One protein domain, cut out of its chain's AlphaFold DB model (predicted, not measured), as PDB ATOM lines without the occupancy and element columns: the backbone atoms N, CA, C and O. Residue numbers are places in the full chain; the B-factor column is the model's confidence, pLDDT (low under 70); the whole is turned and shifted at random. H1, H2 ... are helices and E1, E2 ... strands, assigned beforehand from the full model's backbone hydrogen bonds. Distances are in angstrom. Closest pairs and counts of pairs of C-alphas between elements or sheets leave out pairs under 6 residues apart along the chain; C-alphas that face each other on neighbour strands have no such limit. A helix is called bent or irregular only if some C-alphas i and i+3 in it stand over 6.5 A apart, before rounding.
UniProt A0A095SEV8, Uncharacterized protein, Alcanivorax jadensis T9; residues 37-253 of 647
ATOM      1  N   CYS A  37      46.353   9.479  21.114       58.28
ATOM      2  CA  CYS A  37      47.039   8.622  20.149       58.28
ATOM      3  C   CYS A  37      46.214   7.457  19.635       58.28
ATOM      4  O   CYS A  37      46.689   6.675  18.818       58.28
ATOM      5  N   ASP A  38      44.976   7.389  20.095       70.00
ATOM      6  CA  ASP A  38      43.972   6.493  19.572       70.00
ATOM      7  C   ASP A  38      43.018   7.292  18.686       70.00
ATOM      8  O   ASP A  38      42.808   8.499  18.881       70.00
ATOM      9  N   ILE A  39      42.415   6.588  17.732       78.31
ATOM     10  CA  ILE A  39      41.248   7.063  16.996       78.31
ATOM     11  C   ILE A  39      40.153   7.402  18.014       78.31
ATOM     12  O   ILE A  39      39.819   6.599  18.886       78.31
ATOM     13  N   ASN A  40      39.610   8.614  17.935       84.56
ATOM     14  CA  ASN A  40      38.652   9.131  18.904       84.56
ATOM     15  C   ASN A  40      37.503   9.866  18.195       84.56
ATOM     16  O   ASN A  40      37.413  11.098  18.289       84.56
ATOM     17  N   PRO A  41      36.632   9.129  17.479       86.00
ATOM     18  CA  PRO A  41      35.440   9.684  16.862       86.00
ATOM     19  C   PRO A  41      34.494  10.173  17.958       86.00
ATOM     20  O   PRO A  41      34.035   9.396  18.796       86.00
ATOM     21  N   ARG A  42      34.195  11.473  17.962       88.19
ATOM     22  CA  ARG A  42      33.289  12.083  18.941       88.19
ATOM     23  C   ARG A  42      32.569  13.302  18.404       88.19
ATOM     24  O   ARG A  42      33.095  14.016  17.557       88.19
ATOM     25  N   GLY A  43      31.401  13.566  18.977       88.81
ATOM     26  CA  GLY A  43      30.566  14.709  18.638       88.81
ATOM     27  C   GLY A  43      29.158  14.299  18.237       88.81
ATOM     28  O   GLY A  43      28.676  13.241  18.635       88.81
ATOM     29  N   ASP A  44      28.525  15.183  17.483       89.00
ATOM     30  CA  ASP A  44      27.103  15.196  17.142       89.00
ATOM     31  C   ASP A  44      26.837  15.744  15.728       89.00
ATOM     32  O   ASP A  44      25.712  15.658  15.242       89.00
ATOM     33  N   SER A  45      27.861  16.271  15.047       90.88
ATOM     34  CA  SER A  45      27.790  16.659  13.639       90.88
ATOM     35  C   SER A  45      28.336  15.550  12.741       90.88
ATOM     36  O   SER A  45      29.488  15.139  12.876       90.88
ATOM     37  N   LEU A  46      27.520  15.109  11.792       92.25
ATOM     38  CA  LEU A  46      27.851  14.123  10.771       92.25
ATOM     39  C   LEU A  46      28.313  14.833   9.493       92.25
ATOM     40  O   LEU A  46      27.658  15.762   9.025       92.25
ATOM     41  N   ILE A  47      29.438  14.416   8.921       92.75
ATOM     42  CA  ILE A  47      29.992  15.025   7.706       92.75
ATOM     43  C   ILE A  47      30.222  13.942   6.660       92.75
ATOM     44  O   ILE A  47      31.007  13.028   6.892       92.75
ATOM     45  N   GLU A  48      29.566  14.066   5.510       91.12
ATOM     46  CA  GLU A  48      29.704  13.153   4.372       91.12
ATOM     47  C   GLU A  48      30.455  13.842   3.230       91.12
ATOM     48  O   GLU A  48      30.115  14.965   2.840       91.12
ATOM     49  N   LEU A  49      31.451  13.153   2.669       89.88
ATOM     50  CA  LEU A  49      32.080  13.542   1.412       89.88
ATOM     51  C   LEU A  49      31.289  12.928   0.244       89.88
ATOM     52  O   LEU A  49      31.136  11.715   0.146       89.88
ATOM     53  N   GLN A  50      30.770  13.791  -0.618       86.69
ATOM     54  CA  GLN A  50      29.927  13.509  -1.769       86.69
ATOM     55  C   GLN A  50      30.729  13.476  -3.066       86.69
ATOM     56  O   GLN A  50      31.710  14.205  -3.236       86.69
ATOM     57  N   GLY A  51      30.249  12.657  -4.001       82.06
ATOM     58  CA  GLY A  51      30.989  12.237  -5.188       82.06
ATOM     59  C   GLY A  51      31.561  10.845  -4.927       82.06
ATOM     60  O   GLY A  51      30.793   9.882  -4.970       82.06
ATOM     61  N   PRO A  52      32.851  10.704  -4.581       84.25
ATOM     62  CA  PRO A  52      33.377   9.428  -4.123       84.25
ATOM     63  C   PRO A  52      32.935   9.133  -2.683       84.25
ATOM     64  O   PRO A  52      33.249   9.877  -1.754       84.25
ATOM     65  N   ARG A  53      32.264   7.997  -2.474       87.75
ATOM     66  CA  ARG A  53      32.060   7.423  -1.139       87.75
ATOM     67  C   ARG A  53      33.293   6.639  -0.742       87.75
ATOM     68  O   ARG A  53      33.539   5.578  -1.305       87.75
ATOM     69  N   VAL A  54      34.068   7.166   0.197       92.94
ATOM     70  CA  VAL A  54      35.371   6.594   0.546       92.94
ATOM     71  C   VAL A  54      35.337   6.023   1.951       92.94
ATOM     72  O   VAL A  54      35.032   6.743   2.903       92.94
ATOM     73  N   ALA A  55      35.673   4.746   2.080       93.88
ATOM     74  CA  ALA A  55      35.986   4.117   3.355       93.88
ATOM     75  C   ALA A  55      37.497   4.079   3.591       93.88
ATOM     76  O   ALA A  55      38.289   4.089   2.647       93.88
ATOM     77  N   ASN A  56      37.871   4.040   4.867       93.44
ATOM     78  CA  ASN A  56      39.238   4.183   5.352       93.44
ATOM     79  C   ASN A  56      39.899   5.533   4.977       93.44
ATOM     80  O   ASN A  56      41.119   5.632   4.823       93.44
ATOM     81  N   LEU A  57      39.092   6.594   4.827       94.12
ATOM     82  CA  LEU A  57      39.581   7.958   4.617       94.12
ATOM     83  C   LEU A  57      39.778   8.657   5.962       94.12
ATOM     84  O   LEU A  57      38.837   8.770   6.751       94.12
ATOM     85  N   GLY A  58      40.989   9.151   6.215       93.00
ATOM     86  CA  GLY A  58      41.321   9.840   7.454       93.00
ATOM     87  C   GLY A  58      40.600  11.178   7.569       93.00
ATOM     88  O   GLY A  58      40.509  11.933   6.600       93.00
ATOM     89  N   TYR A  59      40.114  11.502   8.767       93.94
ATOM     90  CA  TYR A  59      39.531  12.804   9.069       93.94
ATOM     91  C   TYR A  59      39.985  13.358  10.421       93.94
ATOM     92  O   TYR A  59      40.427  12.629  11.319       93.94
ATOM     93  N   ARG A  60      39.910  14.685  10.567       92.25
ATOM     94  CA  ARG A  60      40.161  15.394  11.827       92.25
ATOM     95  C   ARG A  60      39.317  16.660  11.926       92.25
ATOM     96  O   ARG A  60      39.320  17.480  11.016       92.25
ATOM     97  N   CYS A  61      38.652  16.854  13.058       92.25
ATOM     98  CA  CYS A  61      37.844  18.038  13.342       92.25
ATOM     99  C   CYS A  61      37.840  18.339  14.843       92.25
ATOM    100  O   CYS A  61      37.360  17.557  15.668       92.25
ATOM    101  N   GLY A  62      38.428  19.478  15.215       87.44
ATOM    102  CA  GLY A  62      38.641  19.824  16.618       87.44
ATOM    103  C   GLY A  62      39.471  18.757  17.335       87.44
ATOM    104  O   GLY A  62      40.640  18.552  17.021       87.44
ATOM    105  N   ASN A  63      38.863  18.085  18.311       85.25
ATOM    106  CA  ASN A  63      39.481  16.984  19.047       85.25
ATOM    107  C   ASN A  63      39.029  15.592  18.558       85.25
ATOM    108  O   ASN A  63      39.450  14.598  19.144       85.25
ATOM    109  N   SER A  64      38.171  15.499  17.543       90.00
ATOM    110  CA  SER A  64      37.756  14.232  16.933       90.00
ATOM    111  C   SER A  64      38.669  13.873  15.764       90.00
ATOM    112  O   SER A  64      39.057  14.743  14.980       90.00
ATOM    113  N   ASN A  65      39.032  12.599  15.663       89.38
ATOM    114  CA  ASN A  65      39.826  12.028  14.579       89.38
ATOM    115  C   ASN A  65      39.429  10.564  14.352       89.38
ATOM    116  O   ASN A  65      38.909   9.903  15.253       89.38
ATOM    117  N   GLY A  66      39.693  10.060  13.152       89.88
ATOM    118  CA  GLY A  66      39.456   8.666  12.800       89.88
ATOM    119  C   GLY A  66      39.458   8.449  11.300       89.88
ATOM    120  O   GLY A  66      39.929   9.306  10.553       89.88
ATOM    121  N   TYR A  67      38.899   7.317  10.890       91.94
ATOM    122  CA  TYR A  67      38.702   6.946   9.496       91.94
ATOM    123  C   TYR A  67      37.210   6.745   9.220       91.94
ATOM    124  O   TYR A  67      36.461   6.301  10.095       91.94
ATOM    125  N   THR A  68      36.763   7.112   8.020       93.75
ATOM    126  CA  THR A  68      35.402   6.816   7.551       93.75
ATOM    127  C   THR A  68      35.208   5.311   7.371       93.75
ATOM    128  O   THR A  68      36.161   4.594   7.052       93.75
ATOM    129  N   ARG A  69      33.971   4.828   7.542       92.50
ATOM    130  CA  ARG A  69      33.654   3.393   7.460       92.50
ATOM    131  C   ARG A  69      32.690   3.046   6.337       92.50
ATOM    132  O   ARG A  69      31.883   3.895   5.994       92.50
ATOM    133  N   ASP A  70      32.718   1.843   5.775       90.94
ATOM    134  CA  ASP A  70      31.728   1.426   4.761       90.94
ATOM    135  C   ASP A  70      30.442   0.824   5.345       90.94
ATOM    136  O   ASP A  70      29.520   0.492   4.597       90.94
ATOM    137  N   GLU A  71      30.345   0.758   6.669       90.25
ATOM    138  CA  GLU A  71      29.156   0.356   7.417       90.25
ATOM    139  C   GLU A  71      28.822   1.352   8.536       90.25
ATOM    140  O   GLU A  71      29.673   2.121   8.998       90.25
ATOM    141  N   ALA A  72      27.556   1.359   8.957       89.00
ATOM    142  CA  ALA A  72      27.119   2.159  10.092       89.00
ATOM    143  C   ALA A  72      27.688   1.592  11.401       89.00
ATOM    144  O   ALA A  72      27.812   0.379  11.568       89.00
ATOM    145  N   TYR A  73      28.020   2.466  12.348       90.56
ATOM    146  CA  TYR A  73      28.558   2.054  13.641       90.56
ATOM    147  C   TYR A  73      28.178   3.028  14.755       90.56
ATOM    148  O   TYR A  73      27.929   4.209  14.528       90.56
ATOM    149  N   THR A  74      28.181   2.554  15.999       91.25
ATOM    150  CA  THR A  74      28.007   3.405  17.185       91.25
ATOM    151  C   THR A  74      29.336   3.503  17.939       91.25
ATOM    152  O   THR A  74      29.812   2.484  18.453       91.25
ATOM    153  N   PRO A  75      29.971   4.688  18.028       86.25
ATOM    154  CA  PRO A  75      31.189   4.857  18.811       86.25
ATOM    155  C   PRO A  75      30.972   4.499  20.286       86.25
ATOM    156  O   PRO A  75      29.954   4.842  20.889       86.25
ATOM    157  N   ALA A  76      31.960   3.841  20.896       82.69
ATOM    158  CA  ALA A  76      31.883   3.427  22.291       82.69
ATOM    159  C   ALA A  76      31.613   4.621  23.229       82.69
ATOM    160  O   ALA A  76      32.371   5.588  23.274       82.69
ATOM    161  N   GLY A  77      30.539   4.522  24.017       81.31
ATOM    162  CA  GLY A  77      30.154   5.549  24.988       81.31
ATOM    163  C   GLY A  77      29.376   6.734  24.407       81.31
ATOM    164  O   GLY A  77      29.117   7.680  25.150       81.31
ATOM    165  N   LEU A  78      28.982   6.687  23.130       84.38
ATOM    166  CA  LEU A  78      28.093   7.668  22.505       84.38
ATOM    167  C   LEU A  78      26.762   7.022  22.104       84.38
ATOM    168  O   LEU A  78      26.713   5.855  21.735       84.38
ATOM    169  N   ASN A  79      25.688   7.813  22.144       85.75
ATOM    170  CA  ASN A  79      24.350   7.418  21.689       85.75
ATOM    171  C   ASN A  79      24.058   8.008  20.301       85.75
ATOM    172  O   ASN A  79      23.003   8.601  20.087       85.75
ATOM    173  N   ILE A  80      25.023   7.923  19.388       85.88
ATOM    174  CA  ILE A  80      24.853   8.365  18.005       85.88
ATOM    175  C   ILE A  80      25.314   7.250  17.079       85.88
ATOM    176  O   ILE A  80      26.438   6.762  17.195       85.88
ATOM    177  N   GLU A  81      24.430   6.828  16.183       89.75
ATOM    178  CA  GLU A  81      24.803   5.966  15.072       89.75
ATOM    179  C   GLU A  81      25.429   6.840  13.987       89.75
ATOM    180  O   GLU A  81      24.816   7.788  13.496       89.75
ATOM    181  N   VAL A  82      26.682   6.553  13.663       89.81
ATOM    182  CA  VAL A  82      27.406   7.178  12.565       89.81
ATOM    183  C   VAL A  82      27.125   6.336  11.324       89.81
ATOM    184  O   VAL A  82      27.513   5.165  11.303       89.81
ATOM    185  N   PRO A  83      26.452   6.881  10.295       89.50
ATOM    186  CA  PRO A  83      26.208   6.137   9.069       89.50
ATOM    187  C   PRO A  83      27.515   5.859   8.317       89.50
ATOM    188  O   PRO A  83      28.525   6.538   8.521       89.50
ATOM    189  N   ALA A  84      27.477   4.904   7.389       89.31
ATOM    190  CA  ALA A  84      28.597   4.650   6.486       89.31
ATOM    191  C   ALA A  84      29.059   5.946   5.788       89.31
ATOM    192  O   ALA A  84      28.253   6.810   5.439       89.31
ATOM    193  N   PHE A  85      30.366   6.066   5.581       91.75
ATOM    194  CA  PHE A  85      31.093   7.144   4.909       91.75
ATOM    195  C   PHE A  85      31.051   8.508   5.611       91.75
ATOM    196  O   PHE A  85      31.490   9.505   5.040       91.75
ATOM    197  N   HIS A  86      30.572   8.560   6.857       93.00
ATOM    198  CA  HIS A  86      30.521   9.798   7.625       93.00
ATOM    199  C   HIS A  86      31.710   9.945   8.576       93.00
ATOM    200  O   HIS A  86      32.139   9.000   9.239       93.00
ATOM    201  N   ALA A  87      32.196  11.177   8.690       93.81
ATOM    202  CA  ALA A  87      33.024  11.630   9.794       93.81
ATOM    203  C   ALA A  87      32.136  12.171  10.924       93.81
ATOM    204  O   ALA A  87      31.155  12.876  10.671       93.81
ATOM    205  N   LEU A  88      32.500  11.875  12.174       94.50
ATOM    206  CA  LEU A  88      31.822  12.406  13.358       94.50
ATOM    207  C   LEU A  88      32.633  13.549  13.972       94.50
ATOM    208  O   LEU A  88      33.774  13.341  14.397       94.50
ATOM    209  N   CYS A  89      32.031  14.730  14.063       93.50
ATOM    210  CA  CYS A  89      32.668  15.946  14.552       93.50
ATOM    211  C   CYS A  89      31.908  16.577  15.724       93.50
ATOM    212  O   CYS A  89      30.676  16.571  15.740       93.50
ATOM    213  N   PRO A  90      32.607  17.186  16.699       92.31
ATOM    214  CA  PRO A  90      31.968  18.014  17.715       92.31
ATOM    215  C   PRO A  90      31.255  19.208  17.073       92.31
ATOM    216  O   PRO A  90      31.856  19.870  16.224       92.31
ATOM    217  N   ALA A  91      30.056  19.567  17.535       86.38
ATOM    218  CA  ALA A  91      29.295  20.710  17.018       86.38
ATOM    219  C   ALA A  91      30.029  22.057  17.083       86.38
ATOM    220  O   ALA A  91      29.657  22.995  16.385       86.38
ATOM    221  N   ASN A  92      31.044  22.211  17.939       87.88
ATOM    222  CA  ASN A  92      31.861  23.427  18.035       87.88
ATOM    223  C   ASN A  92      33.152  23.374  17.204       87.88
ATOM    224  O   ASN A  92      34.021  24.236  17.369       87.88
ATOM    225  N   SER A  93      33.303  22.365  16.349       92.12
ATOM    226  CA  SER A  93      34.418  22.294  15.411       92.12
ATOM    227  C   SER A  93      34.368  23.484  14.462       92.12
ATOM    228  O   SER A  93      33.313  23.843  13.945       92.12
ATOM    229  N   ARG A  94      35.528  24.107  14.237       92.00
ATOM    230  CA  ARG A  94      35.672  25.209  13.273       92.00
ATOM    231  C   ARG A  94      35.948  24.724  11.860       92.00
ATOM    232  O   ARG A  94      35.721  25.458  10.909       92.00
ATOM    233  N   SER A  95      36.455  23.507  11.733       93.44
ATOM    234  CA  SER A  95      36.747  22.889  10.454       93.44
ATOM    235  C   SER A  95      36.804  21.373  10.567       93.44
ATOM    236  O   SER A  95      36.925  20.816  11.665       93.44
ATOM    237  N   VAL A  96      36.743  20.731   9.408       94.88
ATOM    238  CA  VAL A  96      37.062  19.326   9.185       94.88
ATOM    239  C   VAL A  96      38.140  19.233   8.111       94.88
ATOM    240  O   VAL A  96      38.106  19.957   7.122       94.88
ATOM    241  N   GLU A  97      39.115  18.366   8.320       95.25
ATOM    242  CA  GLU A  97      40.191  18.044   7.388       95.25
ATOM    243  C   GLU A  97      40.060  16.575   6.991       95.25
ATOM    244  O   GLU A  97      39.906  15.738   7.881       95.25
ATOM    245  N   PHE A  98      40.174  16.270   5.697       95.81
ATOM    246  CA  PHE A  98      40.273  14.898   5.187       95.81
ATOM    247  C   PHE A  98      41.687  14.638   4.657       95.81
ATOM    248  O   PHE A  98      42.312  15.539   4.098       95.81
ATOM    249  N   TYR A  99      42.220  13.430   4.841       94.19
ATOM    250  CA  TYR A  99      43.600  13.094   4.475       94.19
ATOM    251  C   TYR A  99      43.807  11.596   4.231       94.19
ATOM    252  O   TYR A  99      43.048  10.761   4.719       94.19
ATOM    253  N   ILE A 100      44.892  11.274   3.525       93.19
ATOM    254  CA  ILE A 100      45.531   9.951   3.540       93.19
ATOM    255  C   ILE A 100      46.736  10.044   4.468       93.19
ATOM    256  O   ILE A 100      47.483  11.022   4.401       93.19
ATOM    257  N   GLY A 101      46.920   9.072   5.351       88.38
ATOM    258  CA  GLY A 101      48.004   9.061   6.330       88.38
ATOM    259  C   GLY A 101      47.524   8.775   7.749       88.38
ATOM    260  O   GLY A 101      46.393   8.339   7.979       88.38
ATOM    261  N   SER A 102      48.388   9.050   8.720       80.62
ATOM    262  CA  SER A 102      48.111   8.718  10.115       80.62
ATOM    263  C   SER A 102      47.134   9.679  10.794       80.62
ATOM    264  O   SER A 102      47.201  10.902  10.635       80.62
ATOM    265  N   ALA A 103      46.229   9.111  11.594       69.62
ATOM    266  CA  ALA A 103      45.268   9.848  12.410       69.62
ATOM    267  C   ALA A 103      45.819  10.319  13.769       69.62
ATOM    268  O   ALA A 103      45.114  11.016  14.510       69.62
ATOM    269  N   ILE A 104      47.060   9.956  14.113       68.62
ATOM    270  CA  ILE A 104      47.664  10.230  15.425       68.62
ATOM    271  C   ILE A 104      48.376  11.590  15.478       68.62
ATOM    272  O   ILE A 104      48.679  12.223  14.464       68.62
ATOM    273  N   PHE A 105      48.641  12.064  16.696       56.53
ATOM    274  CA  PHE A 105      49.403  13.288  16.933       56.53
ATOM    275  C   PHE A 105      50.830  13.175  16.355       56.53
ATOM    276  O   PHE A 105      51.513  12.198  16.634       56.53
ATOM    277  N   GLU A 106      51.257  14.177  15.570       64.69
ATOM    278  CA  GLU A 106      52.554  14.238  14.849       64.69
ATOM    279  C   GLU A 106      52.773  13.191  13.734       64.69
ATOM    280  O   GLU A 106      53.880  13.089  13.213       64.69
ATOM    281  N   GLY A 107      51.731  12.463  13.312       70.81
ATOM    282  CA  GLY A 107      51.804  11.576  12.145       70.81
ATOM    283  C   GLY A 107      51.953  12.328  10.814       70.81
ATOM    284  O   GLY A 107      51.443  13.446  10.652       70.81
ATOM    285  N   ASN A 108      52.622  11.702   9.845       84.94
ATOM    286  CA  ASN A 108      52.702  12.203   8.480       84.94
ATOM    287  C   ASN A 108      51.419  11.861   7.718       84.94
ATOM    288  O   ASN A 108      50.852  10.770   7.827       84.94
ATOM    289  N   ARG A 109      50.940  12.827   6.938       89.06
ATOM    290  CA  ARG A 109      49.725  12.691   6.134       89.06
ATOM    291  C   ARG A 109      49.681  13.730   5.033       89.06
ATOM    292  O   ARG A 109      50.219  14.828   5.180       89.06
ATOM    293  N   VAL A 110      48.978  13.394   3.963       92.69
ATOM    294  CA  VAL A 110      48.679  14.300   2.860       92.69
ATOM    295  C   VAL A 110      47.216  14.705   2.945       92.69
ATOM    296  O   VAL A 110      46.314  13.871   2.890       92.69
ATOM    297  N   THR A 111      46.990  16.007   3.092       93.38
ATOM    298  CA  THR A 111      45.647  16.578   3.193       93.38
ATOM    299  C   THR A 111      44.971  16.640   1.827       93.38
ATOM    300  O   THR A 111      45.538  17.157   0.867       93.38
ATOM    301  N   LEU A 112      43.729  16.161   1.751       94.81
ATOM    302  CA  LEU A 112      42.824  16.439   0.632       94.81
ATOM    303  C   LEU A 112      42.250  17.860   0.718       94.81
ATOM    304  O   LEU A 112      41.585  18.309  -0.209       94.81
ATOM    305  N   GLY A 113      42.514  18.579   1.806       93.94
ATOM    306  CA  GLY A 113      41.992  19.906   2.084       93.94
ATOM    307  C   GLY A 113      41.152  19.931   3.357       93.94
ATOM    308  O   GLY A 113      41.008  18.934   4.075       93.94
ATOM    309  N   SER A 114      40.600  21.103   3.649       94.12
ATOM    310  CA  SER A 114      39.794  21.319   4.844       94.12
ATOM    311  C   SER A 114      38.596  22.199   4.554       94.12
ATOM    312  O   SER A 114      38.723  23.207   3.863       94.12
ATOM    313  N   TYR A 115      37.466  21.857   5.158       94.00
ATOM    314  CA  TYR A 115      36.251  22.646   5.109       94.00
ATOM    315  C   TYR A 115      36.021  23.373   6.432       94.00
ATOM    316  O   TYR A 115      36.106  22.774   7.503       94.00
ATOM    317  N   GLN A 116      35.730  24.664   6.361       93.25
ATOM    318  CA  GLN A 116      35.357  25.525   7.473       93.25
ATOM    319  C   GLN A 116      33.879  25.323   7.793       93.25
ATOM    320  O   GLN A 116      33.019  25.435   6.924       93.25
ATOM    321  N   LEU A 117      33.576  25.051   9.057       92.12
ATOM    322  CA  LEU A 117      32.217  24.808   9.526       92.12
ATOM    323  C   LEU A 117      31.615  26.103  10.095       92.12
ATOM    324  O   LEU A 117      32.280  26.765  10.904       92.12
ATOM    325  N   PRO A 118      30.368  26.456   9.727       91.06
ATOM    326  CA  PRO A 118      29.710  27.659  10.228       91.06
ATOM    327  C   PRO A 118      29.505  27.584  11.744       91.06
ATOM    328  O   PRO A 118      29.199  26.526  12.301       91.06
ATOM    329  N   GLN A 119      29.693  28.709  12.434       90.50
ATOM    330  CA  GLN A 119      29.647  28.768  13.894       90.50
ATOM    331  C   GLN A 119      28.290  29.181  14.472       90.50
ATOM    332  O   GLN A 119      28.036  28.808  15.621       90.50
ATOM    333  N   GLN A 120      27.428  29.884  13.732       87.25
ATOM    334  CA  GLN A 120      26.060  30.207  14.151       87.25
ATOM    335  C   GLN A 120      25.033  29.299  13.478       87.25
ATOM    336  O   GLN A 120      24.228  28.679  14.172       87.25
ATOM    337  N   LEU A 121      25.098  29.154  12.154       84.44
ATOM    338  CA  LEU A 121      24.171  28.333  11.365       84.44
ATOM    339  C   LEU A 121      24.590  26.855  11.342       84.44
ATOM    340  O   LEU A 121      24.774  26.243  10.287       84.44
ATOM    341  N   ARG A 122      24.772  26.274  12.532       85.50
ATOM    342  CA  ARG A 122      25.228  24.889  12.693       85.50
ATOM    343  C   ARG A 122      24.153  23.891  12.290       85.50
ATOM    344  O   ARG A 122      22.976  24.072  12.589       85.50
ATOM    345  N   LYS A 123      24.588  22.789  11.687       83.75
ATOM    346  CA  LYS A 123      23.742  21.675  11.260       83.75
ATOM    347  C   LYS A 123      24.198  20.371  11.898       83.75
ATOM    348  O   LYS A 123      25.379  20.189  12.197       83.75
ATOM    349  N   GLY A 124      23.243  19.463  12.093       85.06
ATOM    350  CA  GLY A 124      23.531  18.092  12.516       85.06
ATOM    351  C   GLY A 124      24.247  17.289  11.429       85.06
ATOM    352  O   GLY A 124      25.043  16.418  11.747       85.06
ATOM    353  N   THR A 125      24.035  17.635  10.156       87.56
ATOM    354  CA  THR A 125      24.656  16.961   9.012       87.56
ATOM    355  C   THR A 125      25.215  17.979   8.022       87.56
ATOM    356  O   THR A 125      24.605  19.025   7.801       87.56
ATOM    357  N   TYR A 126      26.356  17.667   7.409       89.50
ATOM    358  CA  TYR A 126      26.961  18.424   6.317       89.50
ATOM    359  C   TYR A 126      27.310  17.481   5.168       89.50
ATOM    360  O   TYR A 126      27.872  16.411   5.385       89.50
ATOM    361  N   GLN A 127      27.009  17.906   3.946       89.06
ATOM    362  CA  GLN A 127      27.408  17.220   2.722       89.06
ATOM    363  C   GLN A 127      28.391  18.116   1.973       89.06
ATOM    364  O   GLN A 127      28.049  19.248   1.630       89.06
ATOM    365  N   LEU A 128      29.601  17.617   1.751       91.81
ATOM    366  CA  LEU A 128      30.717  18.355   1.160       91.81
ATOM    367  C   LEU A 128      31.222  17.620  -0.072       91.81
ATOM    368  O   LEU A 128      31.086  16.413  -0.147       91.81
ATOM    369  N   THR A 129      31.858  18.303  -1.006       92.94
ATOM    370  CA  THR A 129      32.554  17.687  -2.146       92.94
ATOM    371  C   THR A 129      34.057  17.893  -2.030       92.94
ATOM    372  O   THR A 129      34.517  18.735  -1.259       92.94
ATOM    373  N   LEU A 130      34.846  17.185  -2.843       93.81
ATOM    374  CA  LEU A 130      36.286  17.455  -2.944       93.81
ATOM    375  C   LEU A 130      36.580  18.903  -3.361       93.81
ATOM    376  O   LEU A 130      37.570  19.470  -2.910       93.81
ATOM    377  N   ALA A 131      35.705  19.514  -4.165       93.38
ATOM    378  CA  ALA A 131      35.824  20.905  -4.588       93.38
ATOM    379  C   ALA A 131      35.589  21.910  -3.443       93.38
ATOM    380  O   ALA A 131      36.136  23.016  -3.479       93.38
ATOM    381  N   ASP A 132      34.820  21.531  -2.417       94.25
ATOM    382  CA  ASP A 132      34.579  22.354  -1.221       94.25
ATOM    383  C   ASP A 132      35.783  22.364  -0.261       94.25
ATOM    384  O   ASP A 132      35.911  23.262   0.568       94.25
ATOM    385  N   LEU A 133      36.686  21.379  -0.366       93.88
ATOM    386  CA  LEU A 133      37.849  21.246   0.521       93.88
ATOM    387  C   LEU A 133      39.034  22.145   0.127       93.88
ATOM    388  O   LEU A 133      39.999  22.239   0.887       93.88
ATOM    389  N   ILE A 134      38.987  22.764  -1.056       92.56
ATOM    390  CA  ILE A 134      40.136  23.447  -1.669       92.56
ATOM    391  C   ILE A 134      40.224  24.902  -1.207       92.56
ATOM    392  O   ILE A 134      41.219  25.291  -0.601       92.56
ATOM    393  N   GLU A 135      39.164  25.687  -1.423       90.94
ATOM    394  CA  GLU A 135      39.093  27.112  -1.054       90.94
ATOM    395  C   GLU A 135      37.933  27.407  -0.095       90.94
ATOM    396  O   GLU A 135      37.215  28.403  -0.213       90.94
ATOM    397  N   SER A 136      37.733  26.526   0.884       91.19
ATOM    398  CA  SER A 136      36.618  26.624   1.823       91.19
ATOM    399  C   SER A 136      36.463  28.023   2.455       91.19
ATOM    400  O   SER A 136      37.450  28.607   2.908       91.19
ATOM    401  N   PRO A 137      35.219  28.529   2.611       91.00
ATOM    402  CA  PRO A 137      33.932  27.871   2.326       91.00
ATOM    403  C   PRO A 137      33.456  27.993   0.867       91.00
ATOM    404  O   PRO A 137      32.290  27.724   0.581       91.00
ATOM    405  N   ARG A 138      34.324  28.412  -0.062       92.81
ATOM    406  CA  ARG A 138      33.997  28.504  -1.487       92.81
ATOM    407  C   ARG A 138      34.216  27.157  -2.151       92.81
ATOM    408  O   ARG A 138      35.277  26.548  -2.023       92.81
ATOM    409  N   ARG A 139      33.222  26.736  -2.924       93.00
ATOM    410  CA  ARG A 139      33.396  25.636  -3.864       93.00
ATOM    411  C   ARG A 139      34.321  26.067  -4.996       93.00
ATOM    412  O   ARG A 139      34.177  27.164  -5.527       93.00
ATOM    413  N   THR A 140      35.246  25.212  -5.387       90.00
ATOM    414  CA  THR A 140      36.103  25.459  -6.554       90.00
ATOM    415  C   THR A 140      35.544  24.789  -7.802       90.00
ATOM    416  O   THR A 140      34.693  23.902  -7.721       90.00
ATOM    417  N   GLU A 141      35.982  25.238  -8.972       85.25
ATOM    418  CA  GLU A 141      35.606  24.594 -10.224       85.25
ATOM    419  C   GLU A 141      36.286  23.226 -10.351       85.25
ATOM    420  O   GLU A 141      37.408  23.012  -9.887       85.25
ATOM    421  N   VAL A 142      35.581  22.268 -10.954       79.50
ATOM    422  CA  VAL A 142      36.092  20.902 -11.127       79.50
ATOM    423  C   VAL A 142      37.144  20.840 -12.234       79.50
ATOM    424  O   VAL A 142      38.028  19.992 -12.156       79.50
ATOM    425  N   GLN A 143      37.108  21.736 -13.224       72.38
ATOM    426  CA  GLN A 143      38.090  21.809 -14.305       72.38
ATOM    427  C   GLN A 143      38.322  23.240 -14.779       72.38
ATOM    428  O   GLN A 143      37.372  23.941 -15.092       72.38
ATOM    429  N   ASP A 144      39.593  23.594 -14.974       54.84
ATOM    430  CA  ASP A 144      39.995  24.729 -15.800       54.84
ATOM    431  C   ASP A 144      40.598  24.176 -17.111       54.84
ATOM    432  O   ASP A 144      41.759  23.761 -17.145       54.84
ATOM    433  N   GLY A 145      39.848  24.127 -18.220       50.44
ATOM    434  CA  GLY A 145      40.434  23.964 -19.566       50.44
ATOM    435  C   GLY A 145      40.129  22.678 -20.359       50.44
ATOM    436  O   GLY A 145      39.076  22.073 -20.217       50.44
ATOM    437  N   ALA A 146      41.005  22.354 -21.321       53.34
ATOM    438  CA  ALA A 146      40.781  21.379 -22.401       53.34
ATOM    439  C   ALA A 146      41.306  19.961 -22.085       53.34
ATOM    440  O   ALA A 146      42.086  19.773 -21.166       53.34
ATOM    441  N   ALA A 147      40.953  18.964 -22.906       54.38
ATOM    442  CA  ALA A 147      41.382  17.567 -22.741       54.38
ATOM    443  C   ALA A 147      42.888  17.412 -22.416       54.38
ATOM    444  O   ALA A 147      43.741  17.876 -23.177       54.38
ATOM    445  N   GLY A 148      43.194  16.730 -21.305       58.34
ATOM    446  CA  GLY A 148      44.550  16.561 -20.765       58.34
ATOM    447  C   GLY A 148      44.916  17.527 -19.630       58.34
ATOM    448  O   GLY A 148      45.990  17.381 -19.047       58.34
ATOM    449  N   THR A 149      44.054  18.492 -19.288       72.31
ATOM    450  CA  THR A 149      44.258  19.342 -18.110       72.31
ATOM    451  C   THR A 149      43.888  18.612 -16.824       72.31
ATOM    452  O   THR A 149      42.917  17.861 -16.751       72.31
ATOM    453  N   ALA A 150      44.686  18.849 -15.789       77.06
ATOM    454  CA  ALA A 150      44.375  18.469 -14.424       77.06
ATOM    455  C   ALA A 150      43.868  19.678 -13.633       77.06
ATOM    456  O   ALA A 150      44.237  20.821 -13.906       77.06
ATOM    457  N   SER A 151      43.040  19.412 -12.627       87.50
ATOM    458  CA  SER A 151      42.652  20.389 -11.616       87.50
ATOM    459  C   SER A 151      42.939  19.832 -10.221       87.50
ATOM    460  O   SER A 151      42.994  18.609 -10.034       87.50
ATOM    461  N   PRO A 152      43.057  20.697  -9.203       89.62
ATOM    462  CA  PRO A 152      43.188  20.258  -7.821       89.62
ATOM    463  C   PRO A 152      42.073  19.283  -7.383       89.62
ATOM    464  O   PRO A 152      42.362  18.299  -6.694       89.62
ATOM    465  N   ALA A 153      40.817  19.502  -7.789       91.56
ATOM    466  CA  ALA A 153      39.704  18.603  -7.464       91.56
ATOM    467  C   ALA A 153      39.825  17.253  -8.194       91.56
ATOM    468  O   ALA A 153      39.671  16.196  -7.572       91.56
ATOM    469  N   LEU A 154      40.169  17.286  -9.486       91.88
ATOM    470  CA  LEU A 154      40.351  16.098 -10.320       91.88
ATOM    471  C   LEU A 154      41.474  15.201  -9.799       91.88
ATOM    472  O   LEU A 154      41.281  13.999  -9.652       91.88
ATOM    473  N   ASN A 155      42.615  15.788  -9.445       93.19
ATOM    474  CA  ASN A 155      43.772  15.064  -8.919       93.19
ATOM    475  C   ASN A 155      43.458  14.353  -7.592       93.19
ATOM    476  O   ASN A 155      43.882  13.219  -7.370       93.19
ATOM    477  N   ARG A 156      42.663  14.983  -6.717       94.50
ATOM    478  CA  ARG A 156      42.185  14.356  -5.472       94.50
ATOM    479  C   ARG A 156      41.267  13.171  -5.763       94.50
ATOM    480  O   ARG A 156      41.446  12.112  -5.166       94.50
ATOM    481  N   SER A 157      40.327  13.337  -6.696       94.31
ATOM    482  CA  SER A 157      39.438  12.257  -7.147       94.31
ATOM    483  C   SER A 157      40.248  11.089  -7.724       94.31
ATOM    484  O   SER A 157      40.111   9.952  -7.278       94.31
ATOM    485  N   ALA A 158      41.193  11.378  -8.621       94.94
ATOM    486  CA  ALA A 158      42.049  10.381  -9.252       94.94
ATOM    487  C   ALA A 158      42.876   9.571  -8.242       94.94
ATOM    488  O   ALA A 158      42.944   8.350  -8.367       94.94
ATOM    489  N   LEU A 159      43.478  10.214  -7.227       96.50
ATOM    490  CA  LEU A 159      44.225   9.491  -6.189       96.50
ATOM    491  C   LEU A 159      43.318   8.549  -5.392       96.50
ATOM    492  O   LEU A 159      43.686   7.400  -5.162       96.50
ATOM    493  N   LEU A 160      42.133   9.015  -4.985       96.56
ATOM    494  CA  LEU A 160      41.187   8.195  -4.225       96.56
ATOM    495  C   LEU A 160      40.739   6.970  -5.020       96.56
ATOM    496  O   LEU A 160      40.754   5.861  -4.494       96.56
ATOM    497  N   HIS A 161      40.403   7.152  -6.296       95.50
ATOM    498  CA  HIS A 161      40.050   6.041  -7.173       95.50
ATOM    499  C   HIS A 161      41.224   5.087  -7.401       95.50
ATOM    500  O   HIS A 161      41.030   3.875  -7.391       95.50
ATOM    501  N   ALA A 162      42.443   5.603  -7.567       96.69
ATOM    502  CA  ALA A 162      43.621   4.764  -7.750       96.69
ATOM    503  C   ALA A 162      43.917   3.883  -6.529       96.69
ATOM    504  O   ALA A 162      44.420   2.772  -6.686       96.69
ATOM    505  N   LEU A 163      43.585   4.363  -5.328       96.44
ATOM    506  CA  LEU A 163      43.723   3.626  -4.072       96.44
ATOM    507  C   LEU A 163      42.589   2.630  -3.809       96.44
ATOM    508  O   LEU A 163      42.653   1.921  -2.807       96.44
ATOM    509  N   ASN A 164      41.568   2.555  -4.665       96.19
ATOM    510  CA  ASN A 164      40.494   1.586  -4.500       96.19
ATOM    511  C   ASN A 164      41.051   0.156  -4.548       96.19
ATOM    512  O   ASN A 164      41.776  -0.220  -5.471       96.19
ATOM    513  N   GLN A 165      40.703  -0.651  -3.549       94.62
ATOM    514  CA  GLN A 165      41.067  -2.059  -3.497       94.62
ATOM    515  C   GLN A 165      40.424  -2.823  -4.663       94.62
ATOM    516  O   GLN A 165      39.206  -2.748  -4.861       94.62
ATOM    517  N   GLN A 166      41.229  -3.614  -5.385       93.56
ATOM    518  CA  GLN A 166      40.763  -4.355  -6.561       93.56
ATOM    519  C   GLN A 166      39.562  -5.252  -6.246       93.56
ATOM    520  O   GLN A 166      39.529  -5.962  -5.240       93.56
ATOM    521  N   GLY A 167      38.600  -5.273  -7.170       88.44
ATOM    522  CA  GLY A 167      37.374  -6.069  -7.063       88.44
ATOM    523  C   GLY A 167      36.181  -5.313  -6.476       88.44
ATOM    524  O   GLY A 167      35.062  -5.819  -6.558       88.44
ATOM    525  N   ASN A 168      36.387  -4.102  -5.952       89.75
ATOM    526  CA  ASN A 168      35.302  -3.187  -5.606       89.75
ATOM    527  C   ASN A 168      34.860  -2.372  -6.823       89.75
ATOM    528  O   ASN A 168      35.662  -2.081  -7.706       89.75
ATOM    529  N   ASN A 169      33.586  -1.982  -6.852       88.50
ATOM    530  CA  ASN A 169      33.079  -1.071  -7.870       88.50
ATOM    531  C   ASN A 169      33.258   0.388  -7.401       88.50
ATOM    532  O   ASN A 169      32.470   0.814  -6.548       88.50
ATOM    533  N   PRO A 170      34.213   1.160  -7.961       83.75
ATOM    534  CA  PRO A 170      34.456   2.547  -7.555       83.75
ATOM    535  C   PRO A 170      33.262   3.471  -7.830       83.75
ATOM    536  O   PRO A 170      33.170   4.544  -7.241       83.75
ATOM    537  N   ASP A 171      32.321   3.039  -8.676       81.50
ATOM    538  CA  ASP A 171      31.072   3.754  -8.928       81.50
ATOM    539  C   ASP A 171      30.080   3.669  -7.762       81.50
ATOM    540  O   ASP A 171      29.204   4.521  -7.626       81.50
ATOM    541  N   ALA A 172      30.193   2.624  -6.940       81.25
ATOM    542  CA  ALA A 172      29.351   2.412  -5.769       81.25
ATOM    543  C   ALA A 172      30.044   2.886  -4.487       81.25
ATOM    544  O   ALA A 172      29.433   3.564  -3.661       81.25
ATOM    545  N   LYS A 173      31.313   2.501  -4.306       88.75
ATOM    546  CA  LYS A 173      32.156   2.914  -3.183       88.75
ATOM    547  C   LYS A 173      33.631   2.674  -3.487       88.75
ATOM    548  O   LYS A 173      33.986   1.718  -4.169       88.75
ATOM    549  N   ILE A 174      34.479   3.508  -2.902       93.31
ATOM    550  CA  ILE A 174      35.928   3.347  -2.856       93.31
ATOM    551  C   ILE A 174      36.288   2.787  -1.486       93.31
ATOM    552  O   ILE A 174      35.971   3.389  -0.458       93.31
ATOM    553  N   ILE A 175      36.974   1.649  -1.469       93.88
ATOM    554  CA  ILE A 175      37.555   1.093  -0.247       93.88
ATOM    555  C   ILE A 175      39.063   1.231  -0.362       93.88
ATOM    556  O   ILE A 175      39.694   0.514  -1.139       93.88
ATOM    557  N   ILE A 176      39.634   2.156   0.405       94.56
ATOM    558  CA  ILE A 176      41.085   2.233   0.568       94.56
ATOM    559  C   ILE A 176      41.492   1.050   1.463       94.56
ATOM    560  O   ILE A 176      40.906   0.909   2.540       94.56
ATOM    561  N   PRO A 177      42.446   0.187   1.053       92.50
ATOM    562  CA  PRO A 177      42.869  -0.958   1.857       92.50
ATOM    563  C   PRO A 177      43.202  -0.582   3.304       92.50
ATOM    564  O   PRO A 177      43.719   0.508   3.532       92.50
ATOM    565  N   GLY A 178      42.932  -1.482   4.251       87.06
ATOM    566  CA  GLY A 178      43.222  -1.322   5.682       87.06
ATOM    567  C   GLY A 178      41.990  -1.480   6.579       87.06
ATOM    568  O   GLY A 178      40.850  -1.454   6.110       87.06
ATOM    569  N   GLU A 179      42.233  -1.658   7.877       82.75
ATOM    570  CA  GLU A 179      41.189  -1.806   8.902       82.75
ATOM    571  C   GLU A 179      40.658  -0.434   9.355       82.75
ATOM    572  O   GLU A 179      41.398   0.407   9.858       82.75
ATOM    573  N   GLN A 180      39.354  -0.202   9.198       82.94
ATOM    574  CA  GLN A 180      38.727   1.122   9.364       82.94
ATOM    575  C   GLN A 180      38.458   1.504  10.835       82.94
ATOM    576  O   GLN A 180      38.100   2.646  11.151       82.94
ATOM    577  N   ASP A 181      38.544   0.541  11.753       75.31
ATOM    578  CA  ASP A 181      38.264   0.698  13.181       75.31
ATOM    579  C   ASP A 181      39.516   0.695  14.067       75.31
ATOM    580  O   ASP A 181      39.428   1.038  15.251       75.31
ATOM    581  N   LEU A 182      40.672   0.377  13.486       68.75
ATOM    582  CA  LEU A 182      41.966   0.337  14.149       68.75
ATOM    583  C   LEU A 182      42.898   1.415  13.585       68.75
ATOM    584  O   LEU A 182      42.674   1.927  12.490       68.75
ATOM    585  N   PRO A 183      43.945   1.810  14.334       63.41
ATOM    586  CA  PRO A 183      45.046   2.554  13.746       63.41
ATOM    587  C   PRO A 183      45.586   1.808  12.529       63.41
ATOM    588  O   PRO A 183      45.623   0.576  12.527       63.41
ATOM    589  N   ALA A 184      46.016   2.588  11.545       63.06
ATOM    590  CA  ALA A 184      46.489   2.113  10.263       63.06
ATOM    591  C   ALA A 184      47.508   0.945  10.403       63.06
ATOM    592  O   ALA A 184      48.374   0.955  11.289       63.06
ATOM    593  N   ASP A 185      47.369  -0.090   9.569       65.44
ATOM    594  CA  ASP A 185      48.176  -1.315   9.570       65.44
ATOM    595  C   ASP A 185      49.370  -1.251   8.597       65.44
ATOM    596  O   ASP A 185      49.406  -0.459   7.662       65.44
ATOM    597  N   SER A 186      50.381  -2.112   8.773       62.34
ATOM    598  CA  SER A 186      51.637  -2.032   8.004       62.34
ATOM    599  C   SER A 186      51.506  -2.196   6.480       62.34
ATOM    600  O   SER A 186      52.482  -1.934   5.775       62.34
ATOM    601  N   GLY A 187      50.365  -2.686   5.987       68.06
ATOM    602  CA  GLY A 187      50.093  -2.900   4.566       68.06
ATOM    603  C   GLY A 187      49.155  -1.860   3.955       68.06
ATOM    604  O   GLY A 187      48.948  -1.885   2.739       68.06
ATOM    605  N   ASP A 188      48.593  -0.961   4.765       84.94
ATOM    606  CA  ASP A 188      47.636   0.030   4.305       84.94
ATOM    607  C   ASP A 188      48.293   1.320   3.765       84.94
ATOM    608  O   ASP A 188      49.420   1.684   4.133       84.94
ATOM    609  N   PRO A 189      47.609   2.058   2.869       90.31
ATOM    610  CA  PRO A 189      48.133   3.303   2.314       90.31
ATOM    611  C   PRO A 189      48.371   4.390   3.367       90.31
ATOM    612  O   PRO A 189      49.248   5.235   3.185       90.31
ATOM    613  N   ASN A 190      47.609   4.378   4.465       89.69
ATOM    614  CA  ASN A 190      47.691   5.377   5.525       89.69
ATOM    615  C   ASN A 190      49.012   5.252   6.317       89.69
ATOM    616  O   ASN A 190      49.688   6.249   6.560       89.69
ATOM    617  N   THR A 191      49.439   4.039   6.643       86.06
ATOM    618  CA  THR A 191      50.679   3.693   7.345       86.06
ATOM    619  C   THR A 191      51.873   3.767   6.427       86.06
ATOM    620  O   THR A 191      52.933   4.229   6.842       86.06
ATOM    621  N   ILE A 192      51.726   3.332   5.171       89.75
ATOM    622  CA  ILE A 192      52.796   3.470   4.180       89.75
ATOM    623  C   ILE A 192      53.171   4.945   4.043       89.75
ATOM    624  O   ILE A 192      54.353   5.274   4.101       89.75
ATOM    625  N   LEU A 193      52.179   5.830   3.912       89.88
ATOM    626  CA  LEU A 193      52.429   7.262   3.791       89.88
ATOM    627  C   LEU A 193      52.934   7.886   5.099       89.88
ATOM    628  O   LEU A 193      53.772   8.783   5.060       89.88
ATOM    629  N   ASP A 194      52.464   7.400   6.252       87.50
ATOM    630  CA  ASP A 194      52.973   7.832   7.558       87.50
ATOM    631  C   ASP A 194      54.466   7.500   7.731       87.50
ATOM    632  O   ASP A 194      55.266   8.339   8.153       87.50
ATOM    633  N   ALA A 195      54.858   6.281   7.353       86.62
ATOM    634  CA  ALA A 195      56.216   5.766   7.499       86.62
ATOM    635  C   ALA A 195      57.184   6.244   6.405       86.62
ATOM    636  O   ALA A 195      58.393   6.276   6.640       86.62
ATOM    637  N   GLN A 196      56.671   6.565   5.215       90.88
ATOM    638  CA  GLN A 196      57.446   6.963   4.033       90.88
ATOM    639  C   GLN A 196      56.859   8.250   3.424       90.88
ATOM    640  O   GLN A 196      56.355   8.232   2.295       90.88
ATOM    641  N   PRO A 197      56.888   9.384   4.154       89.81
ATOM    642  CA  PRO A 197      56.300  10.645   3.695       89.81
ATOM    643  C   PRO A 197      56.919  11.168   2.394       89.81
ATOM    644  O   PRO A 197      56.282  11.928   1.671       89.81
ATOM    645  N   GLU A 198      58.139  10.748   2.060       92.25
ATOM    646  CA  GLU A 198      58.808  11.057   0.798       92.25
ATOM    647  C   GLU A 198      58.119  10.464  -0.443       92.25
ATOM    648  O   GLU A 198      58.442  10.873  -1.558       92.25
ATOM    649  N   LEU A 199      57.188   9.516  -0.270       93.00
ATOM    650  CA  LEU A 199      56.357   8.992  -1.357       93.00
ATOM    651  C   LEU A 199      55.233   9.952  -1.763       93.00
ATOM    652  O   LEU A 199      54.676   9.801  -2.850       93.00
ATOM    653  N   ALA A 200      54.895  10.928  -0.917       91.94
ATOM    654  CA  ALA A 200      53.970  11.986  -1.290       91.94
ATOM    655  C   ALA A 200      54.563  12.829  -2.427       91.94
ATOM    656  O   ALA A 200      55.734  13.217  -2.397       91.94
ATOM    657  N   ALA A 201      53.739  13.169  -3.416       92.31
ATOM    658  CA  ALA A 201      54.175  14.049  -4.491       92.31
ATOM    659  C   ALA A 201      54.570  15.434  -3.951       92.31
ATOM    660  O   ALA A 201      53.858  16.024  -3.136       92.31
ATOM    661  N   GLY A 202      55.677  15.992  -4.452       88.00
ATOM    662  CA  GLY A 202      56.221  17.265  -3.964       88.00
ATOM    663  C   GLY A 202      55.277  18.466  -4.112       88.00
ATOM    664  O   GLY A 202      55.267  19.325  -3.236       88.00
ATOM    665  N   ASN A 203      54.452  18.504  -5.169       88.75
ATOM    666  CA  ASN A 203      53.414  19.534  -5.346       88.75
ATOM    667  C   ASN A 203      52.029  19.067  -4.858       88.75
ATOM    668  O   ASN A 203      51.021  19.694  -5.176       88.75
ATOM    669  N   GLY A 204      51.947  17.947  -4.129       91.06
ATOM    670  CA  GLY A 204      50.689  17.384  -3.643       91.06
ATOM    671  C   GLY A 204      49.689  17.134  -4.774       91.06
ATOM    672  O   GLY A 204      49.853  16.206  -5.563       91.06
ATOM    673  N   PHE A 205      48.652  17.970  -4.850       93.62
ATOM    674  CA  PHE A 205      47.584  17.881  -5.853       93.62
ATOM    675  C   PHE A 205      47.588  19.032  -6.870       93.62
ATOM    676  O   PHE A 205      46.736  19.051  -7.757       93.62
ATOM    677  N   ASP A 206      48.524  19.974  -6.774       91.25
ATOM    678  CA  ASP A 206      48.507  21.226  -7.541       91.25
ATOM    679  C   ASP A 206      49.278  21.085  -8.867       91.25
ATOM    680  O   ASP A 206      50.213  21.827  -9.172       91.25
ATOM    681  N   TYR A 207      48.894  20.077  -9.649       91.25
ATOM    682  CA  TYR A 207      49.417  19.795 -10.986       91.25
ATOM    683  C   TYR A 207      48.389  20.217 -12.040       91.25
ATOM    684  O   TYR A 207      47.214  19.878 -11.914       91.25
ATOM    685  N   SER A 208      48.833  20.920 -13.086       88.56
ATOM    686  CA  SER A 208      47.986  21.333 -14.219       88.56
ATOM    687  C   SER A 208      47.962  20.320 -15.370       88.56
ATOM    688  O   SER A 208      47.109  20.414 -16.249       88.56
ATOM    689  N   ASP A 209      48.900  19.369 -15.377       89.75
ATOM    690  CA  ASP A 209      48.998  18.270 -16.342       89.75
ATOM    691  C   ASP A 209      48.756  16.937 -15.617       89.75
ATOM    692  O   ASP A 209      49.361  16.660 -14.574       89.75
ATOM    693  N   PHE A 210      47.836  16.129 -16.145       90.06
ATOM    694  CA  PHE A 210      47.423  14.892 -15.486       90.06
ATOM    695  C   PHE A 210      48.479  13.779 -15.562       90.06
ATOM    696  O   PHE A 210      48.610  12.989 -14.625       90.06
ATOM    697  N   ASP A 211      49.276  13.722 -16.629       92.31
ATOM    698  CA  ASP A 211      50.353  12.736 -16.748       92.31
ATOM    699  C   ASP A 211      51.512  13.075 -15.801       92.31
ATOM    700  O   ASP A 211      52.096  12.174 -15.187       92.31
ATOM    701  N   GLU A 212      51.808  14.365 -15.608       93.88
ATOM    702  CA  GLU A 212      52.755  14.816 -14.581       93.88
ATOM    703  C   GLU A 212      52.276  14.450 -13.169       93.88
ATOM    704  O   GLU A 212      53.064  13.925 -12.374       93.88
ATOM    705  N   PHE A 213      50.987  14.655 -12.873       94.50
ATOM    706  CA  PHE A 213      50.375  14.234 -11.609       94.50
ATOM    707  C   PHE A 213      50.526  12.725 -11.379       94.50
ATOM    708  O   PHE A 213      51.048  12.302 -10.342       94.50
ATOM    709  N   LYS A 214      50.132  11.904 -12.364       95.00
ATOM    710  CA  LYS A 214      50.263  10.441 -12.300       95.00
ATOM    711  C   LYS A 214      51.706  10.028 -12.054       95.00
ATOM    712  O   LYS A 214      51.976   9.241 -11.151       95.00
ATOM    713  N   SER A 215      52.642  10.587 -12.821       95.81
ATOM    714  CA  SER A 215      54.062  10.272 -12.684       95.81
ATOM    715  C   SER A 215      54.609  10.639 -11.304       95.81
ATOM    716  O   SER A 215      55.486   9.932 -10.808       95.81
ATOM    717  N   ALA A 216      54.130  11.725 -10.696       96.75
ATOM    718  CA  ALA A 216      54.578  12.156  -9.377       96.75
ATOM    719  C   ALA A 216      54.081  11.232  -8.254       96.75
ATOM    720  O   ALA A 216      54.817  10.982  -7.302       96.75
ATOM    721  N   TRP A 217      52.867  10.693  -8.382       97.19
ATOM    722  CA  TRP A 217      52.259   9.794  -7.394       97.19
ATOM    723  C   TRP A 217      52.527   8.304  -7.640       97.19
ATOM    724  O   TRP A 217      52.266   7.484  -6.760       97.19
ATOM    725  N   GLN A 218      53.074   7.930  -8.801       97.06
ATOM    726  CA  GLN A 218      53.259   6.527  -9.182       97.06
ATOM    727  C   GLN A 218      54.097   5.735  -8.171       97.06
ATOM    728  O   GLN A 218      53.786   4.581  -7.901       97.06
ATOM    729  N   GLY A 219      55.116   6.351  -7.560       96.69
ATOM    730  CA  GLY A 219      55.944   5.684  -6.548       96.69
ATOM    731  C   GLY A 219      55.151   5.241  -5.312       96.69
ATOM    732  O   GLY A 219      55.374   4.144  -4.801       96.69
ATOM    733  N   PHE A 220      54.192   6.058  -4.868       96.50
ATOM    734  CA  PHE A 220      53.280   5.702  -3.781       96.50
ATOM    735  C   PHE A 220      52.332   4.572  -4.195       96.50
ATOM    736  O   PHE A 220      52.220   3.578  -3.479       96.50
ATOM    737  N   ILE A 221      51.716   4.683  -5.376       97.25
ATOM    738  CA  ILE A 221      50.812   3.658  -5.918       97.25
ATOM    739  C   ILE A 221      51.524   2.309  -6.063       97.25
ATOM    740  O   ILE A 221      51.011   1.291  -5.601       97.25
ATOM    741  N   ASP A 222      52.731   2.291  -6.631       96.12
ATOM    742  CA  ASP A 222      53.525   1.073  -6.799       96.12
ATOM    743  C   ASP A 222      53.841   0.427  -5.448       96.12
ATOM    744  O   ASP A 222      53.714  -0.790  -5.301       96.12
ATOM    745  N   ARG A 223      54.212   1.234  -4.444       95.12
ATOM    746  CA  ARG A 223      54.505   0.756  -3.090       95.12
ATOM    747  C   ARG A 223      53.273   0.135  -2.433       95.12
ATOM    748  O   ARG A 223      53.393  -0.970  -1.908       95.12
ATOM    749  N   VAL A 224      52.117   0.795  -2.483       94.12
ATOM    750  CA  VAL A 224      50.851   0.253  -1.954       94.12
ATOM    751  C   VAL A 224      50.516  -1.072  -2.637       94.12
ATOM    752  O   VAL A 224      50.260  -2.071  -1.967       94.12
ATOM    753  N   ASN A 225      50.625  -1.114  -3.966       93.81
ATOM    754  CA  ASN A 225      50.279  -2.283  -4.767       93.81
ATOM    755  C   ASN A 225      51.191  -3.503  -4.509       93.81
ATOM    756  O   ASN A 225      50.831  -4.627  -4.860       93.81
ATOM    757  N   THR A 226      52.368  -3.317  -3.889       93.00
ATOM    758  CA  THR A 226      53.202  -4.442  -3.422       93.00
ATOM    759  C   THR A 226      52.654  -5.151  -2.182       93.00
ATOM    760  O   THR A 226      52.988  -6.319  -1.980       93.00
ATOM    761  N   GLU A 227      51.842  -4.469  -1.367       89.81
ATOM    762  CA  GLU A 227      51.242  -5.020  -0.143       89.81
ATOM    763  C   GLU A 227      49.816  -5.500  -0.418       89.81
ATOM    764  O   GLU A 227      49.489  -6.661  -0.168       89.81
ATOM    765  N   THR A 228      48.989  -4.623  -1.001       88.62
ATOM    766  CA  THR A 228      47.586  -4.914  -1.317       88.62
ATOM    767  C   THR A 228      47.244  -4.489  -2.744       88.62
ATOM    768  O   THR A 228      47.488  -3.336  -3.097       88.62
ATOM    769  N   PRO A 229      46.642  -5.370  -3.571       93.12
ATOM    770  CA  PRO A 229      46.232  -5.011  -4.923       93.12
ATOM    771  C   PRO A 229      45.209  -3.866  -4.955       93.12
ATOM    772  O   PRO A 229      44.121  -3.977  -4.384       93.12
ATOM    773  N   ILE A 230      45.542  -2.802  -5.683       95.44
ATOM    774  CA  ILE A 230      44.690  -1.623  -5.921       95.44
ATOM    775  C   ILE A 230      44.486  -1.384  -7.421       95.44
ATOM    776  O   ILE A 230      45.219  -1.934  -8.251       95.44
ATOM    777  N   ASP A 231      43.474  -0.603  -7.785       95.25
ATOM    778  CA  ASP A 231      43.135  -0.330  -9.187       95.25
ATOM    779  C   ASP A 231      44.247   0.448  -9.914       95.25
ATOM    780  O   ASP A 231      44.540   0.181 -11.083       95.25
ATOM    781  N   GLY A 232      44.912   1.369  -9.209       95.38
ATOM    782  CA  GLY A 232      45.884   2.286  -9.795       95.38
ATOM    783  C   GLY A 232      45.233   3.356 -10.681       95.38
ATOM    784  O   GLY A 232      44.012   3.454 -10.805       95.38
ATOM    785  N   PHE A 233      46.053   4.212 -11.292       95.06
ATOM    786  CA  PHE A 233      45.536   5.279 -12.151       95.06
ATOM    787  C   PHE A 233      44.997   4.736 -13.479       95.06
ATOM    788  O   PHE A 233      45.672   3.977 -14.179       95.06
ATOM    789  N   ALA A 234      43.818   5.214 -13.873       88.62
ATOM    790  CA  ALA A 234      43.252   4.993 -15.193       88.62
ATOM    791  C   ALA A 234      44.066   5.718 -16.280       88.62
ATOM    792  O   ALA A 234      44.933   6.564 -16.018       88.62
ATOM    793  N   ASN A 235      43.798   5.363 -17.536       84.69
ATOM    794  CA  ASN A 235      44.447   5.990 -18.690       84.69
ATOM    795  C   ASN A 235      43.823   7.340 -19.069       84.69
ATOM    796  O   ASN A 235      44.499   8.143 -19.702       84.69
ATOM    797  N   ASP A 236      42.571   7.576 -18.684       85.50
ATOM    798  CA  ASP A 236      41.825   8.813 -18.909       85.50
ATOM    799  C   ASP A 236      41.210   9.327 -17.596       85.50
ATOM    800  O   ASP A 236      41.314   8.678 -16.552       85.50
ATOM    801  N   THR A 237      40.622  10.521 -17.652       87.19
ATOM    802  CA  THR A 237      40.080  11.249 -16.498       87.19
ATOM    803  C   THR A 237      38.558  11.183 -16.385       87.19
ATOM    804  O   THR A 237      38.021  11.613 -15.365       87.19
ATOM    805  N   GLY A 238      37.853  10.622 -17.376       86.62
ATOM    806  CA  GLY A 238      36.398  10.768 -17.504       86.62
ATOM    807  C   GLY A 238      35.636  10.241 -16.289       86.62
ATOM    808  O   GLY A 238      34.812  10.942 -15.713       86.62
ATOM    809  N   ALA A 239      36.004   9.052 -15.803       84.75
ATOM    810  CA  ALA A 239      35.377   8.477 -14.613       84.75
ATOM    811  C   ALA A 239      35.599   9.322 -13.342       84.75
ATOM    812  O   ALA A 239      34.749   9.338 -12.456       84.75
ATOM    813  N   TYR A 240      36.730  10.026 -13.231       89.25
ATOM    814  CA  TYR A 240      37.030  10.878 -12.076       89.25
ATOM    815  C   TYR A 240      36.237  12.185 -12.118       89.25
ATOM    816  O   TYR A 240      35.818  12.680 -11.069       89.25
ATOM    817  N   GLU A 241      36.029  12.722 -13.321       88.12
ATOM    818  CA  GLU A 241      35.223  13.915 -13.592       88.12
ATOM    819  C   GLU A 241      33.746  13.654 -13.309       88.12
ATOM    820  O   GLU A 241      33.127  14.409 -12.558       88.12
ATOM    821  N   ASP A 242      33.213  12.543 -13.823       86.19
ATOM    822  CA  ASP A 242      31.814  12.153 -13.641       86.19
ATOM    823  C   ASP A 242      31.438  12.096 -12.152       86.19
ATOM    824  O   ASP A 242      30.380  12.582 -11.748       86.19
ATOM    825  N   ARG A 243      32.339  11.587 -11.300       87.19
ATOM    826  CA  ARG A 243      32.128  11.495  -9.843       87.19
ATOM    827  C   ARG A 243      32.136  12.851  -9.153       87.19
ATOM    828  O   ARG A 243      31.385  13.061  -8.200       87.19
ATOM    829  N   LEU A 244      32.966  13.781  -9.620       89.56
ATOM    830  CA  LEU A 244      32.991  15.149  -9.100       89.56
ATOM    831  C   LEU A 244      31.722  15.909  -9.497       89.56
ATOM    832  O   LEU A 244      31.114  16.564  -8.648       89.56
ATOM    833  N   VAL A 245      31.284  15.773 -10.751       88.50
ATOM    834  CA  VAL A 245      30.028  16.360 -11.244       88.50
ATOM    835  C   VAL A 245      28.830  15.787 -10.484       88.50
ATOM    836  O   VAL A 245      27.999  16.546  -9.988       88.50
ATOM    837  N   GLU A 246      28.770  14.468 -10.297       86.38
ATOM    838  CA  GLU A 246      27.726  13.800  -9.511       86.38
ATOM    839  C   GLU A 246      27.682  14.313  -8.061       86.38
ATOM    840  O   GLU A 246      26.606  14.625  -7.541       86.38
ATOM    841  N   GLY A 247      28.843  14.458  -7.411       88.06
ATOM    842  CA  GLY A 247      28.948  15.027  -6.065       88.06
ATOM    843  C   GLY A 247      28.467  16.480  -5.987       88.06
ATOM    844  O   GLY A 247      27.717  16.841  -5.073       88.06
ATOM    845  N   ASN A 248      28.839  17.313  -6.962       90.31
ATOM    846  CA  ASN A 248      28.409  18.711  -7.038       90.31
ATOM    847  C   ASN A 248      26.896  18.835  -7.235       90.31
ATOM    848  O   ASN A 248      26.245  19.569  -6.488       90.31
ATOM    849  N   ASN A 249      26.333  18.075  -8.177       89.00
ATOM    850  CA  ASN A 249      24.899  18.053  -8.466       89.00
ATOM    851  C   ASN A 249      24.087  17.670  -7.221       89.00
ATOM    852  O   ASN A 249      23.098  18.315  -6.879       89.00
ATOM    853  N   ARG A 250      24.556  16.673  -6.465       85.06
ATOM    854  CA  ARG A 250      23.886  16.211  -5.240       85.06
ATOM    855  C   ARG A 250      23.966  17.178  -4.080       85.06
ATOM    856  O   ARG A 250      22.976  17.419  -3.402       85.06
ATOM    857  N   THR A 251      25.149  17.724  -3.831       89.19
ATOM    858  CA  THR A 251      25.326  18.696  -2.747       89.19
ATOM    859  C   THR A 251      24.613  20.011  -3.029       89.19
ATOM    860  O   THR A 251      24.256  20.711  -2.083       89.19
ATOM    861  N   ARG A 252      24.362  20.330  -4.301       90.69
ATOM    862  CA  ARG A 252      23.519  21.448  -4.715       90.69
ATOM    863  C   ARG A 252      22.024  21.157  -4.546       90.69
ATOM    864  O   ARG A 252      21.292  22.038  -4.119       90.69
ATOM    865  N   ALA A 253      21.568  19.940  -4.831       91.44
ATOM    866  CA  ALA A 253      20.159  19.590  -4.670       91.44
ATOM    867  C   ALA A 253      19.712  19.666  -3.202       91.44
ATOM    868  O   ALA A 253      20.458  19.299  -2.286       91.44
TER     869      ALA A 253
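What this domain is: This is residues 37 to 253 of the 647 residues of an uncharacterized protein of Alcanivorax jadensis T9 (UniProt A0A095SEV8). Two small sheets, E3 E2 E5 E6 and E4 E1 E7, lie face to face as a sandwich with their strands crossed at 48 degrees. H3 packs on E5 and E6, H2 lies by the bend of E6, H4 lies beyond these helices, and H5 slants over E7. The 217 printed residues hold seven named strands followed by five named helices; the first sheet is antiparallel, the second mixed. The class is mixed, helices and strands, with 93 residues, under half, in named elements. The whole is compact, with a radius of gyration of the C-alphas of 16.2 A and spans of 46, 38 and 30 A.

How they stand to each other: E1, residues 45 to 50, is the inner strand between antiparallel E4, residues 86 to 89, with N 47 and O 87 2.9 A apart, and parallel E7, residues 125 to 129, with N 50 and O 128 2.7 A apart, both within hydrogen-bond range. E2, residues 58 to 61, and E3, residues 64 to 67, form a hairpin, with N 59 and O 66 at 2.8 A. E5, residues 95 to 101, and E6, residues 109 to 116, form another, with N 112 and O 98 at 2.8 A; E5 is also antiparallel to E2, with N 97 and O 60 at 2.8 A. H1, residues 130 to 133, is on the sheet E3 E2 E5 E6 at a height of 6.2 A. H2, residues 152 to 162, only grazes that sheet and touches H1, closest C-alphas Ala 131 and Ala 153, 5.4 A. H3, residues 189 to 195, stands at that sheet's level, only just, at 3.6 A. H4, residues 210 to 227, is irregular, with C-alphas 216 and 219 7.2 A apart. H4 only just touches H2, with 3 pairs of C-alphas within 8 A, the closest Asn 155 and Phe 213, 7.2 A. H5, residues 238 to 252, touches H2 with residues 240 to 244 alone, closest C-alphas Ser 157 and Tyr 240, 5.7 A, at a steep tilt of 64 degrees. H5 makes two layers with the sheet E4 E1 E7, a helix on one face, at a height of 6.0 A. Every O i to N i+4 pair is within hydrogen-bond range in H2, H3 and H5, and 11 of 14 in H4; H1 is too short for one.

Where its parts are: E1 begins at C-alpha 45 (27.790, 16.659, 13.639) and H5 ends at C-alpha 252 (23.519, 21.448, -4.715). E6 is 19.3 A long, H4 25.4 A and H5 21.1 A.

The domain as a whole: The printed part has no cut. The links E3 to E4, H1 to H2, H2 to H3 and H3 to H4 are long. Residues 37, 103 to 106, 144 to 148 and 182 to 187 have pLDDT under 70.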